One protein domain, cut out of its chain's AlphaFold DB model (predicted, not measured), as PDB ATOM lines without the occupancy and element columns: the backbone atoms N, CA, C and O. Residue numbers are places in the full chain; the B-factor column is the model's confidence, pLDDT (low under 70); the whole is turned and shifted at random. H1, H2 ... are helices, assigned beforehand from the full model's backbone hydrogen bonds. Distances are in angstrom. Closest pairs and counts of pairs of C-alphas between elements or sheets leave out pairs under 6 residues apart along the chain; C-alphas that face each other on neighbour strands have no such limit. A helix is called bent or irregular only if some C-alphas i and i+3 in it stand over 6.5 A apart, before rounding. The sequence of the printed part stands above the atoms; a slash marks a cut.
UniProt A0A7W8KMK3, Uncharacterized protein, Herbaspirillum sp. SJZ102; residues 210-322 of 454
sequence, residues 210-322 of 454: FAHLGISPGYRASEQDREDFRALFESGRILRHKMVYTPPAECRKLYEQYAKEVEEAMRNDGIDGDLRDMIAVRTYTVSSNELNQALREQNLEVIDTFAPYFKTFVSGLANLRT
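What this domain is: This is residues 210 to 322 of the 454 residues of an uncharacterized protein of Herbaspirillum sp. SJZ102 (UniProt A0A7W8KMK3). H3 is sharply bent; its first arm, H3a, lies in the core between H2 and H5, which both cross it, and H1 packs on these three. The second arm, H3b, turns off into a small hairpin with H4 at one end. The printed part has 113 residues with five named helices, H1 to H5 in chain order, and no named strand: all helix. It is compact, with a radius of gyration of the C-alphas of 13.6 A and spans of 38 by 34 by 22 A.

How they stand to each other: Start at the hub, H3, residues 275 to 297, assigned as one helix by its hydrogen bonds but bent: C-alphas 286 and 289 are 8.8 A apart, and arms H3a, 275 to 286, and H3b, 289 to 297, stand about perpendicular at 87 degrees. H3a touches H5, residues 307 to 320, at 76 degrees, about perpendicular; the closest C-alphas, Asp 277 and Gly 316, are 4.3 A apart. H2, residues 248 to 269, touches H3a with residues 255 to 263 alone, closest at C-alphas 258 and 279, 6.3 A. H2 and H5 are apart. H1, residues 223 to 234, touches H5, closest at C-alphas 229 and 308, 4.9 A; here H5 uses residues 308 to 312 alone. H3b and H4, residues 300 to 305, form a helical hairpin, closest at C-alphas 294 and 302, 6.5 A. Every O i to N i+4 pair is within hydrogen-bond range in H1, H3b, H4 and H5, against 17 of 18 in H2 and 6 of 8 in H3a.

Where its parts are: Find C-alpha 223 at (-2.915, 17.962, 41.088), where H1 begins. H2 runs 30.5 A from C-alpha 248 at (9.714, 11.281, 57.736). H5 runs 20.2 A to C-alpha 320 at (-0.312, 35.508, 46.209).

The domain as a whole: The farthest C-alphas, Asn 268 and Glu 301, are 38.9 A apart. The printed part has no cut; the link from H1 to H2 is long. Look for pLDDT under 70 at residues 240 to 244, 287 to 290 and 321 to 322.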
ATOM      1  N   PHE A 210      13.820  27.112  35.611       77.44
ATOM      2  CA  PHE A 210      12.368  27.064  35.578       77.44
ATOM      3  C   PHE A 210      11.844  26.671  34.190       77.44
ATOM      4  O   PHE A 210      10.937  25.847  34.120       77.44
ATOM      5  N   ALA A 211      12.436  27.153  33.089       79.31
ATOM      6  CA  ALA A 211      12.048  26.665  31.760       79.31
ATOM      7  C   ALA A 211      12.418  25.188  31.542       79.31
ATOM      8  O   ALA A 211      11.636  24.462  30.933       79.31
ATOM      9  N   HIS A 212      13.554  24.723  32.079       82.69
ATOM     10  CA  HIS A 212      13.934  23.302  32.103       82.69
ATOM     11  C   HIS A 212      12.883  22.453  32.826       82.69
ATOM     12  O   HIS A 212      12.477  21.406  32.331       82.69
ATOM     13  N   LEU A 213      12.349  22.957  33.939       83.94
ATOM     14  CA  LEU A 213      11.259  22.328  34.687       83.94
ATOM     15  C   LEU A 213       9.867  22.487  34.038       83.94
ATOM     16  O   LEU A 213       8.872  22.022  34.601       83.94
ATOM     17  N   GLY A 214       9.770  23.142  32.874       83.81
ATOM     18  CA  GLY A 214       8.504  23.398  32.179       83.81
ATOM     19  C   GLY A 214       7.632  24.481  32.831       83.81
ATOM     20  O   GLY A 214       6.427  24.537  32.589       83.81
ATOM     21  N   ILE A 215       8.220  25.339  33.664       84.75
ATOM     22  CA  ILE A 215       7.547  26.425  34.379       84.75
ATOM     23  C   ILE A 215       7.635  27.700  33.536       84.75
ATOM     24  O   ILE A 215       8.716  28.219  33.259       84.75
ATOM     25  N   SER A 216       6.476  28.217  33.132       81.50
ATOM     26  CA  SER A 216       6.334  29.456  32.357       81.50
ATOM     27  C   SER A 216       5.668  30.565  33.185       81.50
ATOM     28  O   SER A 216       5.057  30.285  34.222       81.50
ATOM     29  N   PRO A 217       5.752  31.843  32.767       74.75
ATOM     30  CA  PRO A 217       5.014  32.914  33.427       74.75
ATOM     31  C   PRO A 217       3.517  32.587  33.517       74.75
ATOM     32  O   PRO A 217       2.868  32.319  32.511       74.75
ATOM     33  N   GLY A 218       2.967  32.613  34.733       78.25
ATOM     34  CA  GLY A 218       1.568  32.248  34.979       78.25
ATOM     35  C   GLY A 218       1.318  30.753  35.203       78.25
ATOM     36  O   GLY A 218       0.158  30.372  35.346       78.25
ATOM     37  N   TYR A 219       2.368  29.929  35.289       88.62
ATOM     38  CA  TYR A 219       2.269  28.509  35.631       88.62
ATOM     39  C   TYR A 219       1.355  28.258  36.842       88.62
ATOM     40  O   TYR A 219       1.316  29.037  37.801       88.62
ATOM     41  N   ARG A 220       0.622  27.145  36.788       92.31
ATOM     42  CA  ARG A 220      -0.153  26.588  37.898       92.31
ATOM     43  C   ARG A 220       0.174  25.112  38.023       92.31
ATOM     44  O   ARG A 220       0.189  24.400  37.022       92.31
ATOM     45  N   ALA A 221       0.447  24.678  39.248       95.00
ATOM     46  CA  ALA A 221       0.746  23.287  39.537       95.00
ATOM     47  C   ALA A 221      -0.481  22.416  39.244       95.00
ATOM     48  O   ALA A 221      -1.617  22.791  39.552       95.00
ATOM     49  N   SER A 222      -0.243  21.257  38.637       96.56
ATOM     50  CA  SER A 222      -1.267  20.229  38.491       96.56
ATOM     51  C   SER A 222      -1.534  19.541  39.831       96.56
ATOM     52  O   SER A 222      -0.741  19.639  40.769       96.56
ATOM     53  N   GLU A 223      -2.633  18.795  39.915       97.31
ATOM     54  CA  GLU A 223      -2.915  17.962  41.088       97.31
ATOM     55  C   GLU A 223      -1.787  16.955  41.358       97.31
ATOM     56  O   GLU A 223      -1.394  16.759  42.505       97.31
ATOM     57  N   GLN A 224      -1.205  16.389  40.295       97.19
ATOM     58  CA  GLN A 224      -0.082  15.466  40.409       97.19
ATOM     59  C   GLN A 224       1.165  16.152  40.976       97.19
ATOM     60  O   GLN A 224       1.765  15.618  41.901       97.19
ATOM     61  N   ASP A 225       1.519  17.353  40.497       96.62
ATOM     62  CA  ASP A 225       2.679  18.084  41.032       96.62
ATOM     63  C   ASP A 225       2.519  18.355  42.541       96.62
ATOM     64  O   ASP A 225       3.490  18.299  43.294       96.62
ATOM     65  N   ARG A 226       1.287  18.626  42.994       97.62
ATOM     66  CA  ARG A 226       0.971  18.887  44.406       97.62
ATOM     67  C   ARG A 226       1.052  17.637  45.277       97.62
ATOM     68  O   ARG A 226       1.558  17.724  46.397       97.62
ATOM     69  N   GLU A 227       0.571  16.497  44.790       97.12
ATOM     70  CA  GLU A 227       0.730  15.214  45.484       97.12
ATOM     71  C   GLU A 227       2.200  14.787  45.537       97.12
ATOM     72  O   GLU A 227       2.693  14.390  46.595       97.12
ATOM     73  N   ASP A 228       2.939  14.970  44.443       96.06
ATOM     74  CA  ASP A 228       4.374  14.688  44.391       96.06
ATOM     75  C   ASP A 228       5.158  15.602  45.347       96.06
ATOM     76  O   ASP A 228       6.052  15.139  46.061       96.06
ATOM     77  N   PHE A 229       4.795  16.887  45.438       95.44
ATOM     78  CA  PHE A 229       5.343  17.802  46.441       95.44
ATOM     79  C   PHE A 229       5.065  17.315  47.864       95.44
ATOM     80  O   PHE A 229       5.983  17.268  48.686       95.44
ATOM     81  N   ARG A 230       3.819  16.939  48.169       95.81
ATOM     82  CA  ARG A 230       3.452  16.431  49.493       95.81
ATOM     83  C   ARG A 230       4.274  15.195  49.852       95.81
ATOM     84  O   ARG A 230       4.848  15.149  50.939       95.81
ATOM     85  N   ALA A 231       4.382  14.230  48.943       94.06
ATOM     86  CA  ALA A 231       5.186  13.030  49.149       94.06
ATOM     87  C   ALA A 231       6.664  13.374  49.410       94.06
ATOM     88  O   ALA A 231       7.281  12.823  50.325       94.06
ATOM     89  N   LEU A 232       7.217  14.328  48.655       91.94
ATOM     90  CA  LEU A 232       8.594  14.801  48.807       91.94
ATOM     91  C   LEU A 232       8.826  15.538  50.141       91.94
ATOM     92  O   LEU A 232       9.883  15.394  50.764       91.94
ATOM     93  N   PHE A 233       7.842  16.304  50.612       91.62
ATOM     94  CA  PHE A 233       7.876  16.950  51.922       91.62
ATOM     95  C   PHE A 233       7.840  15.907  53.043       91.62
ATOM     96  O   PHE A 233       8.703  15.903  53.922       91.62
ATOM     97  N   GLU A 234       6.868  14.994  53.002       91.06
ATOM     98  CA  GLU A 234       6.672  13.953  54.015       91.06
ATOM     99  C   GLU A 234       7.834  12.949  54.064       91.06
ATOM    100  O   GLU A 234       8.075  12.342  55.110       91.06
ATOM    101  N   SER A 235       8.600  12.797  52.978       88.06
ATOM    102  CA  SER A 235       9.810  11.972  52.965       88.06
ATOM    103  C   SER A 235      10.994  12.606  53.707       88.06
ATOM    104  O   SER A 235      12.029  11.957  53.844       88.06
ATOM    105  N   GLY A 236      10.892  13.872  54.125       83.50
ATOM    106  CA  GLY A 236      11.962  14.597  54.813       83.50
ATOM    107  C   GLY A 236      13.139  15.001  53.933       83.50
ATOM    108  O   GLY A 236      14.190  15.366  54.444       83.50
ATOM    109  N   ARG A 237      12.972  14.962  52.604       81.38
ATOM    110  CA  ARG A 237      14.038  15.320  51.653       81.38
ATOM    111  C   ARG A 237      14.146  16.824  51.414       81.38
ATOM    112  O   ARG A 237      15.178  17.273  50.941       81.38
ATOM    113  N   ILE A 238      13.101  17.593  51.733       77.56
ATOM    114  CA  ILE A 238      13.078  19.055  51.549       77.56
ATOM    115  C   ILE A 238      13.509  19.786  52.820       77.56
ATOM    116  O   ILE A 238      14.179  20.810  52.746       77.56
ATOM    117  N   LEU A 239      13.098  19.293  53.989       73.31
ATOM    118  CA  LEU A 239      13.214  20.022  55.248       73.31
ATOM    119  C   LEU A 239      14.468  19.641  56.025       73.31
ATOM    120  O   LEU A 239      14.672  18.471  56.366       73.31
ATOM    121  N   ARG A 240      15.250  20.658  56.396       67.06
ATOM    122  CA  ARG A 240      16.332  20.516  57.369       67.06
ATOM    123  C   ARG A 240      16.122  21.438  58.552       67.06
ATOM    124  O   ARG A 240      15.887  22.631  58.397       67.06
ATOM    125  N   HIS A 241      16.304  20.892  59.745       57.69
ATOM    126  CA  HIS A 241      16.417  21.672  60.967       57.69
ATOM    127  C   HIS A 241      17.871  21.622  61.439       57.69
ATOM    128  O   HIS A 241      18.420  20.541  61.636       57.69
ATOM    129  N   LYS A 242      18.524  22.785  61.587       56.84
ATOM    130  CA  LYS A 242      19.945  22.894  61.983       56.84
ATOM    131  C   LYS A 242      20.891  22.034  61.125       56.84
ATOM    132  O   LYS A 242      21.758  21.350  61.658       56.84
ATOM    133  N   MET A 243      20.720  22.061  59.801       57.41
ATOM    134  CA  MET A 243      21.519  21.263  58.852       57.41
ATOM    135  C   MET A 243      21.369  19.737  59.030       57.41
ATOM    136  O   MET A 243      22.224  18.971  58.595       57.41
ATOM    137  N   VAL A 244      20.278  19.256  59.629       66.00
ATOM    138  CA  VAL A 244      19.950  17.824  59.706       66.00
ATOM    139  C   VAL A 244      18.584  17.599  59.075       66.00
ATOM    140  O   VAL A 244      17.647  18.345  59.355       66.00
ATOM    141  N   TYR A 245      18.479  16.596  58.199       75.81
ATOM    142  CA  TYR A 245      17.202  16.235  57.582       75.81
ATOM    143  C   TYR A 245      16.214  15.755  58.637       75.81
ATOM    144  O   TYR A 245      16.538  14.912  59.476       75.81
ATOM    145  N   THR A 246      15.009  16.313  58.586       79.44
ATOM    146  CA  THR A 246      13.939  15.946  59.506       79.44
ATOM    147  C   THR A 246      13.431  14.537  59.159       79.44
ATOM    148  O   THR A 246      13.159  14.258  57.990       79.44
ATOM    149  N   PRO A 247      13.299  13.619  60.134       86.06
ATOM    150  CA  PRO A 247      12.804  12.272  59.868       86.06
ATOM    151  C   PRO A 247      11.382  12.273  59.275       86.06
ATOM    152  O   PRO A 247      10.550  13.081  59.695       86.06
ATOM    153  N   PRO A 248      11.023  11.307  58.404       90.12
ATOM    154  CA  PRO A 248       9.714  11.281  57.736       90.12
ATOM    155  C   PRO A 248       8.499  11.352  58.677       90.12
ATOM    156  O   PRO A 248       7.482  11.972  58.374       90.12
ATOM    157  N   ALA A 249       8.591  10.723  59.853       89.69
ATOM    158  CA  ALA A 249       7.514  10.752  60.843       89.69
ATOM    159  C   ALA A 249       7.273  12.156  61.424       89.69
ATOM    160  O   ALA A 249       6.134  12.503  61.730       89.69
ATOM    161  N   GLU A 250       8.329  12.957  61.568       88.38
ATOM    162  CA  GLU A 250       8.236  14.348  62.011       88.38
ATOM    163  C   GLU A 250       7.772  15.254  60.872       88.38
ATOM    164  O   GLU A 250       6.923  16.113  61.100       88.38
ATOM    165  N   CYS A 251       8.224  15.009  59.639       89.50
ATOM    166  CA  CYS A 251       7.755  15.741  58.464       89.50
ATOM    167  C   CYS A 251       6.248  15.607  58.249       89.50
ATOM    168  O   CYS A 251       5.595  16.608  57.987       89.50
ATOM    169  N   ARG A 252       5.664  14.417  58.435       93.00
ATOM    170  CA  ARG A 252       4.200  14.248  58.366       93.00
ATOM    171  C   ARG A 252       3.458  15.109  59.390       93.00
ATOM    172  O   ARG A 252       2.520  15.815  59.036       93.00
ATOM    173  N   LYS A 253       3.919  15.118  60.646       91.94
ATOM    174  CA  LYS A 253       3.334  15.969  61.699       91.94
ATOM    175  C   LYS A 253       3.491  17.454  61.380       91.94
ATOM    176  O   LYS A 253       2.564  18.233  61.585       91.94
ATOM    177  N   LEU A 254       4.660  17.843  60.874       89.94
ATOM    178  CA  LEU A 254       4.942  19.221  60.498       89.94
ATOM    179  C   LEU A 254       4.093  19.666  59.305       89.94
ATOM    180  O   LEU A 254       3.628  20.799  59.283       89.94
ATOM    181  N   TYR A 255       3.840  18.772  58.351       92.56
ATOM    182  CA  TYR A 255       2.951  19.034  57.227       92.56
ATOM    183  C   TYR A 255       1.520  19.293  57.707       92.56
ATOM    184  O   TYR A 255       0.919  20.293  57.328       92.56
ATOM    185  N   GLU A 256       0.989  18.448  58.597       94.56
ATOM    186  CA  GLU A 256      -0.334  18.651  59.207       94.56
ATOM    187  C   GLU A 256      -0.416  19.964  59.996       94.56
ATOM    188  O   GLU A 256      -1.440  20.649  59.976       94.56
ATOM    189  N   GLN A 257       0.663  20.331  60.691       92.00
ATOM    190  CA  GLN A 257       0.759  21.616  61.375       92.00
ATOM    191  C   GLN A 257       0.738  22.778  60.374       92.00
ATOM    192  O   GLN A 257      -0.043  23.712  60.546       92.00
ATOM    193  N   TYR A 258       1.561  22.722  59.322       91.44
ATOM    194  CA  TYR A 258       1.608  23.756  58.288       91.44
ATOM    195  C   TYR A 258       0.263  23.890  57.588       91.44
ATOM    196  O   TYR A 258      -0.203  25.007  57.422       91.44
ATOM    197  N   ALA A 259      -0.398  22.781  57.263       93.75
ATOM    198  CA  ALA A 259      -1.733  22.780  56.685       93.75
ATOM    199  C   ALA A 259      -2.730  23.577  57.539       93.75
ATOM    200  O   ALA A 259      -3.393  24.466  57.019       93.75
ATOM    201  N   LYS A 260      -2.781  23.334  58.855       93.38
ATOM    202  CA  LYS A 260      -3.682  24.070  59.760       93.38
ATOM    203  C   LYS A 260      -3.366  25.562  59.823       93.38
ATOM    204  O   LYS A 260      -4.271  26.383  59.734       93.38
ATOM    205  N   GLU A 261      -2.091  25.907  59.995       89.88
ATOM    206  CA  GLU A 261      -1.671  27.304  60.134       89.88
ATOM    207  C   GLU A 261      -1.859  28.097  58.838       89.88
ATOM    208  O   GLU A 261      -2.253  29.259  58.871       89.88
ATOM    209  N   VAL A 262      -1.588  27.468  57.696       90.88
ATOM    210  CA  VAL A 262      -1.754  28.079  56.381       90.88
ATOM    211  C   VAL A 262      -3.231  28.216  56.030       90.88
ATOM    212  O   VAL A 262      -3.628  29.267  55.548       90.88
ATOM    213  N   GLU A 263      -4.063  27.212  56.307       92.62
ATOM    214  CA  GLU A 263      -5.512  27.313  56.098       92.62
ATOM    215  C   GLU A 263      -6.123  28.445  56.941       92.62
ATOM    216  O   GLU A 263      -6.982  29.191  56.470       92.62
ATOM    217  N   GLU A 264      -5.662  28.610  58.184       89.94
ATOM    218  CA  GLU A 264      -6.053  29.733  59.035       89.94
ATOM    219  C   GLU A 264      -5.627  31.083  58.439       89.94
ATOM    220  O   GLU A 264      -6.467  31.977  58.326       89.94
ATOM    221  N   ALA A 265      -4.368  31.218  58.008       85.88
ATOM    222  CA  ALA A 265      -3.870  32.431  57.356       85.88
ATOM    223  C   ALA A 265      -4.648  32.756  56.073       85.88
ATOM    224  O   ALA A 265      -5.107  33.878  55.896       85.88
ATOM    225  N   MET A 266      -4.899  31.758  55.222       88.38
ATOM    226  CA  MET A 266      -5.666  31.932  53.987       88.38
ATOM    227  C   MET A 266      -7.068  32.483  54.250       88.38
ATOM    228  O   MET A 266      -7.516  33.384  53.543       88.38
ATOM    229  N   ARG A 267      -7.751  31.991  55.291       88.25
ATOM    230  CA  ARG A 267      -9.070  32.509  55.684       88.25
ATOM    231  C   ARG A 267      -9.006  33.924  56.250       88.25
ATOM    232  O   ARG A 267      -9.888  34.721  55.944       88.25
ATOM    233  N   ASN A 268      -8.015  34.217  57.090       85.50
ATOM    234  CA  ASN A 268      -7.909  35.507  57.774       85.50
ATOM    235  C   ASN A 268      -7.476  36.633  56.825       85.50
ATOM    236  O   ASN A 268      -8.017  37.733  56.904       85.50
ATOM    237  N   ASP A 269      -6.550  36.332  55.916       80.31
ATOM    238  CA  ASP A 269      -5.923  37.304  55.018       80.31
ATOM    239  C   ASP A 269      -6.542  37.292  53.607       80.31
ATOM    240  O   ASP A 269      -6.125  38.049  52.731       80.31
ATOM    241  N   GLY A 270      -7.560  36.454  53.374       81.50
ATOM    242  CA  GLY A 270      -8.277  36.377  52.098       81.50
ATOM    243  C   GLY A 270      -7.399  35.890  50.944       81.50
ATOM    244  O   GLY A 270      -7.483  36.416  49.834       81.50
ATOM    245  N   ILE A 271      -6.522  34.920  51.210       83.31
ATOM    246  CA  ILE A 271      -5.621  34.348  50.206       83.31
ATOM    247  C   ILE A 271      -6.318  33.166  49.532       83.31
ATOM    248  O   ILE A 271      -6.553  32.127  50.150       83.31
ATOM    249  N   ASP A 272      -6.598  33.314  48.240       82.81
ATOM    250  CA  ASP A 272      -7.167  32.257  47.408       82.81
ATOM    251  C   ASP A 272      -6.078  31.306  46.885       82.81
ATOM    252  O   ASP A 272      -4.978  31.732  46.537       82.81
ATOM    253  N   GLY A 273      -6.379  30.009  46.773       86.06
ATOM    254  CA  GLY A 273      -5.472  29.029  46.166       86.06
ATOM    255  C   GLY A 273      -5.606  27.616  46.732       86.06
ATOM    256  O   GLY A 273      -6.441  27.349  47.592       86.06
ATOM    257  N   ASP A 274      -4.769  26.697  46.242       94.12
ATOM    258  CA  ASP A 274      -4.628  25.368  46.845       94.12
ATOM    259  C   ASP A 274      -3.750  25.459  48.101       94.12
ATOM    260  O   ASP A 274      -2.698  26.105  48.099       94.12
ATOM    261  N   LEU A 275      -4.158  24.772  49.166       94.31
ATOM    262  CA  LEU A 275      -3.427  24.726  50.429       94.31
ATOM    263  C   LEU A 275      -1.968  24.266  50.246       94.31
ATOM    264  O   LEU A 275      -1.061  24.802  50.880       94.31
ATOM    265  N   ARG A 276      -1.718  23.302  49.350       96.50
ATOM    266  CA  ARG A 276      -0.381  22.743  49.075       96.50
ATOM    267  C   ARG A 276       0.550  23.762  48.439       96.50
ATOM    268  O   ARG A 276       1.729  23.809  48.790       96.50
ATOM    269  N   ASP A 277       0.008  24.612  47.572       94.62
ATOM    270  CA  ASP A 277       0.744  25.708  46.942       94.62
ATOM    271  C   ASP A 277       1.265  26.681  48.021       94.62
ATOM    272  O   ASP A 277       2.435  27.068  48.015       94.62
ATOM    273  N   MET A 278       0.432  27.009  49.014       92.19
ATOM    274  CA  MET A 278       0.819  27.879  50.131       92.19
ATOM    275  C   MET A 278       1.786  27.201  51.116       92.19
ATOM    276  O   MET A 278       2.729  27.834  51.596       92.19
ATOM    277  N   ILE A 279       1.627  25.899  51.380       93.00
ATOM    278  CA  ILE A 279       2.594  25.133  52.185       93.00
ATOM    279  C   ILE A 279       3.978  25.138  51.516       93.00
ATOM    280  O   ILE A 279       4.987  25.274  52.212       93.00
ATOM    281  N   ALA A 280       4.068  25.043  50.185       92.00
ATOM    282  CA  ALA A 280       5.349  25.129  49.483       92.00
ATOM    283  C   ALA A 280       6.017  26.508  49.650       92.00
ATOM    284  O   ALA A 280       7.224  26.572  49.907       92.00
ATOM    285  N   VAL A 281       5.240  27.600  49.597       89.69
ATOM    286  CA  VAL A 281       5.728  28.962  49.907       89.69
ATOM    287  C   VAL A 281       6.277  29.029  51.330       89.69
ATOM    288  O   VAL A 281       7.415  29.449  51.531       89.69
ATOM    289  N   ARG A 282       5.528  28.517  52.312       87.81
ATOM    290  CA  ARG A 282       5.980  28.436  53.707       87.81
ATOM    291  C   ARG A 282       7.262  27.619  53.873       87.81
ATOM    292  O   ARG A 282       8.134  27.962  54.662       87.81
ATOM    293  N   THR A 283       7.384  26.523  53.131       87.19
ATOM    294  CA  THR A 283       8.544  25.622  53.194       87.19
ATOM    295  C   THR A 283       9.823  26.320  52.737       87.19
ATOM    296  O   THR A 283      10.888  26.086  53.313       87.19
ATOM    297  N   TYR A 284       9.722  27.220  51.750       84.00
ATOM    298  CA  TYR A 284      10.864  28.002  51.272       84.00
ATOM    299  C   TYR A 284      11.504  28.812  52.401       84.00
ATOM    300  O   TYR A 284      12.722  28.787  52.565       84.00
ATOM    301  N   THR A 285      10.687  29.454  53.242       73.88
ATOM    302  CA  THR A 285      11.177  30.333  54.317       73.88
ATOM    303  C   THR A 285      11.942  29.573  55.407       73.88
ATOM    304  O   THR A 285      12.601  30.187  56.235       73.88
ATOM    305  N   VAL A 286      11.861  28.237  55.434       71.12
ATOM    306  CA  VAL A 286      12.484  27.389  56.467       71.12
ATOM    307  C   VAL A 286      13.665  26.568  55.925       71.12
ATOM    308  O   VAL A 286      14.534  26.188  56.704       71.12
ATOM    309  N   SER A 287      13.741  26.314  54.609       67.38
ATOM    310  CA  SER A 287      14.709  25.361  54.022       67.38
ATOM    311  C   SER A 287      15.444  25.856  52.760       67.38
ATOM    312  O   SER A 287      15.971  25.063  51.981       67.38
ATOM    313  N   SER A 288      15.497  27.168  52.517       65.19
ATOM    314  CA  SER A 288      15.933  27.727  51.224       65.19
ATOM    315  C   SER A 288      17.421  27.570  50.869       65.19
ATOM    316  O   SER A 288      17.760  27.667  49.691       65.19
ATOM    317  N   ASN A 289      18.336  27.331  51.816       66.12
ATOM    318  CA  ASN A 289      19.778  27.490  51.554       66.12
ATOM    319  C   ASN A 289      20.378  26.464  50.571       66.12
ATOM    320  O   ASN A 289      21.073  26.870  49.641       66.12
ATOM    321  N   GLU A 290      20.109  25.164  50.720       65.44
ATOM    322  CA  GLU A 290      20.659  24.135  49.812       65.44
ATOM    323  C   GLU A 290      19.941  24.082  48.470       65.44
ATOM    324  O   GLU A 290      20.583  23.899  47.441       65.44
ATOM    325  N   LEU A 291      18.628  24.316  48.462       73.75
ATOM    326  CA  LEU A 291      17.863  24.430  47.222       73.75
ATOM    327  C   LEU A 291      18.372  25.612  46.394       73.75
ATOM    328  O   LEU A 291      18.620  25.474  45.201       73.75
ATOM    329  N   ASN A 292      18.632  26.753  47.040       75.25
ATOM    330  CA  ASN A 292      19.255  27.897  46.385       75.25
ATOM    331  C   ASN A 292      20.680  27.598  45.916       75.25
ATOM    332  O   ASN A 292      21.076  28.089  44.863       75.25
ATOM    333  N   GLN A 293      21.449  26.804  46.663       71.94
ATOM    334  CA  GLN A 293      22.790  26.410  46.240       71.94
ATOM    335  C   GLN A 293      22.747  25.511  44.999       71.94
ATOM    336  O   GLN A 293      23.430  25.809  44.024       71.94
ATOM    337  N   ALA A 294      21.880  24.497  44.977       70.88
ATOM    338  CA  ALA A 294      21.706  23.610  43.828       70.88
ATOM    339  C   ALA A 294      21.269  24.369  42.563       70.88
ATOM    340  O   ALA A 294      21.763  24.091  41.471       70.88
ATOM    341  N   LEU A 295      20.393  25.368  42.718       74.44
ATOM    342  CA  LEU A 295      19.995  26.272  41.637       74.44
ATOM    343  C   LEU A 295      21.168  27.120  41.114       74.44
ATOM    344  O   LEU A 295      21.294  27.305  39.907       74.44
ATOM    345  N   ARG A 296      22.036  27.632  41.999       71.88
ATOM    346  CA  ARG A 296      23.227  28.415  41.608       71.88
ATOM    347  C   ARG A 296      24.274  27.560  40.903       71.88
ATOM    348  O   ARG A 296      24.873  28.019  39.938       71.88
ATOM    349  N   GLU A 297      24.482  26.339  41.386       71.31
ATOM    350  CA  GLU A 297      25.438  25.373  40.834       71.31
ATOM    351  C   GLU A 297      24.909  24.654  39.586       71.31
ATOM    352  O   GLU A 297      25.659  23.921  38.948       71.31
ATOM    353  N   GLN A 298      23.636  24.863  39.229       72.75
ATOM    354  CA  GLN A 298      22.964  24.190  38.111       72.75
ATOM    355  C   GLN A 298      23.058  22.658  38.211       72.75
ATOM    356  O   GLN A 298      23.211  21.956  37.211       72.75
ATOM    357  N   ASN A 299      22.959  22.123  39.431       78.75
ATOM    358  CA  ASN A 299      22.998  20.683  39.661       78.75
ATOM    359  C   ASN A 299      21.672  20.047  39.215       78.75
ATOM    360  O   ASN A 299      20.705  20.003  39.979       78.75
ATOM    361  N   LEU A 300      21.630  19.575  37.965       80.44
ATOM    362  CA  LEU A 300      20.411  19.080  37.319       80.44
ATOM    363  C   LEU A 300      19.772  17.903  38.057       80.44
ATOM    364  O   LEU A 300      18.557  17.868  38.195       80.44
ATOM    365  N   GLU A 301      20.569  16.985  38.602       82.00
ATOM    366  CA  GLU A 301      20.057  15.824  39.339       82.00
ATOM    367  C   GLU A 301      19.264  16.249  40.587       82.00
ATOM    368  O   GLU A 301      18.177  15.736  40.880       82.00
ATOM    369  N   VAL A 302      19.796  17.235  41.313       81.44
ATOM    370  CA  VAL A 302      19.140  17.807  42.490       81.44
ATOM    371  C   VAL A 302      17.917  18.626  42.073       81.44
ATOM    372  O   VAL A 302      16.850  18.485  42.667       81.44
ATOM    373  N   ILE A 303      18.042  19.445  41.031       82.75
ATOM    374  CA  ILE A 303      16.945  20.261  40.494       82.75
ATOM    375  C   ILE A 303      15.760  19.385  40.071       82.75
ATOM    376  O   ILE A 303      14.632  19.665  40.476       82.75
ATOM    377  N   ASP A 304      16.010  18.306  39.331       86.12
ATOM    378  CA  ASP A 304      14.980  17.377  38.858       86.12
ATOM    379  C   ASP A 304      14.320  16.639  40.029       86.12
ATOM    380  O   ASP A 304      13.098  16.485  40.070       86.12
ATOM    381  N   THR A 305      15.106  16.262  41.043       86.19
ATOM    382  CA  THR A 305      14.589  15.676  42.289       86.19
ATOM    383  C   THR A 305      13.598  16.606  42.999       86.19
ATOM    384  O   THR A 305      12.595  16.143  43.547       86.19
ATOM    385  N   PHE A 306      13.872  17.913  43.008       88.25
ATOM    386  CA  PHE A 306      13.046  18.924  43.669       88.25
ATOM    387  C   PHE A 306      12.055  19.620  42.724       88.25
ATOM    388  O   PHE A 306      11.389  20.577  43.126       88.25
ATOM    389  N   ALA A 307      11.889  19.125  41.495       89.56
ATOM    390  CA  ALA A 307      10.964  19.688  40.517       89.56
ATOM    391  C   ALA A 307       9.521  19.843  41.042       89.56
ATOM    392  O   ALA A 307       8.955  20.925  40.851       89.56
ATOM    393  N   PRO A 308       8.923  18.853  41.748       92.12
ATOM    394  CA  PRO A 308       7.574  19.007  42.298       92.12
ATOM    395  C   PRO A 308       7.476  20.187  43.267       92.12
ATOM    396  O   PRO A 308       6.554  20.993  43.184       92.12
ATOM    397  N   TYR A 309       8.488  20.356  44.124       91.69
ATOM    398  CA  TYR A 309       8.552  21.480  45.048       91.69
ATOM    399  C   TYR A 309       8.579  22.825  44.316       91.69
ATOM    400  O   TYR A 309       7.767  23.696  44.626       91.69
ATOM    401  N   PHE A 310       9.467  22.995  43.331       88.75
ATOM    402  CA  PHE A 310       9.566  24.258  42.596       88.75
ATOM    403  C   PHE A 310       8.270  24.592  41.856       88.75
ATOM    404  O   PHE A 310       7.810  25.728  41.927       88.75
ATOM    405  N   LYS A 311       7.639  23.610  41.207       92.56
ATOM    406  CA  LYS A 311       6.361  23.794  40.507       92.56
ATOM    407  C   LYS A 311       5.241  24.251  41.446       92.56
ATOM    408  O   LYS A 311       4.548  25.224  41.142       92.56
ATOM    409  N   THR A 312       5.086  23.591  42.594       94.50
ATOM    410  CA  THR A 312       4.080  23.944  43.609       94.50
ATOM    411  C   THR A 312       4.382  25.297  44.258       94.50
ATOM    412  O   THR A 312       3.476  26.112  44.435       94.50
ATOM    413  N   PHE A 313       5.656  25.602  44.516       91.19
ATOM    414  CA  PHE A 313       6.105  26.900  45.024       91.19
ATOM    415  C   PHE A 313       5.790  28.053  44.058       91.19
ATOM    416  O   PHE A 313       5.219  29.062  44.475       91.19
ATOM    417  N   VAL A 314       6.103  27.906  42.763       89.94
ATOM    418  CA  VAL A 314       5.787  28.925  41.745       89.94
ATOM    419  C   VAL A 314       4.278  29.139  41.633       89.94
ATOM    420  O   VAL A 314       3.827  30.283  41.574       89.94
ATOM    421  N   SER A 315       3.496  28.052  41.646       91.31
ATOM    422  CA  SER A 315       2.030  28.123  41.674       91.31
ATOM    423  C   SER A 315       1.534  28.928  42.880       91.31
ATOM    424  O   SER A 315       0.672  29.795  42.733       91.31
ATOM    425  N   GLY A 316       2.142  28.716  44.051       90.94
ATOM    426  CA  GLY A 316       1.841  29.464  45.268       90.94
ATOM    427  C   GLY A 316       2.130  30.955  45.152       90.94
ATOM    428  O   GLY A 316       1.239  31.768  45.385       90.94
ATOM    429  N   LEU A 317       3.324  31.344  44.697       88.06
ATOM    430  CA  LEU A 317       3.630  32.762  44.461       88.06
ATOM    431  C   LEU A 317       2.636  33.414  43.490       88.06
ATOM    432  O   LEU A 317       2.216  34.555  43.678       88.06
ATOM    433  N   ALA A 318       2.209  32.676  42.466       85.69
ATOM    434  CA  ALA A 318       1.262  33.184  41.489       85.69
ATOM    435  C   ALA A 318      -0.167  33.357  42.039       85.69
ATOM    436  O   ALA A 318      -0.917  34.158  41.479       85.69
ATOM    437  N   ASN A 319      -0.539  32.650  43.110       84.19
ATOM    438  CA  ASN A 319      -1.798  32.845  43.838       84.19
ATOM    439  C   ASN A 319      -1.714  34.036  44.813       84.19
ATOM    440  O   ASN A 319      -2.659  34.814  44.919       84.19
ATOM    441  N   LEU A 320      -0.551  34.279  45.430       81.44
ATOM    442  CA  LEU A 320      -0.312  35.508  46.209       81.44
ATOM    443  C   LEU A 320      -0.360  36.770  45.338       81.44
ATOM    444  O   LEU A 320      -0.681  37.858  45.814       81.44
ATOM    445  N   ARG A 321      -0.075  36.644  44.033       68.81
ATOM    446  CA  ARG A 321      -0.209  37.748  43.068       68.81
ATOM    447  C   ARG A 321      -1.616  38.348  43.026       68.81
ATOM    448  O   ARG A 321      -1.767  39.527  42.715       68.81
ATOM    449  N   THR A 322      -2.632  37.526  43.267       61.88
ATOM    450  CA  THR A 322      -4.040  37.916  43.152       61.88
ATOM    451  C   THR A 322      -4.645  38.422  44.461       61.88
ATOM    452  O   THR A 322      -5.760  38.933  44.427       61.88
TER     453      THR A 322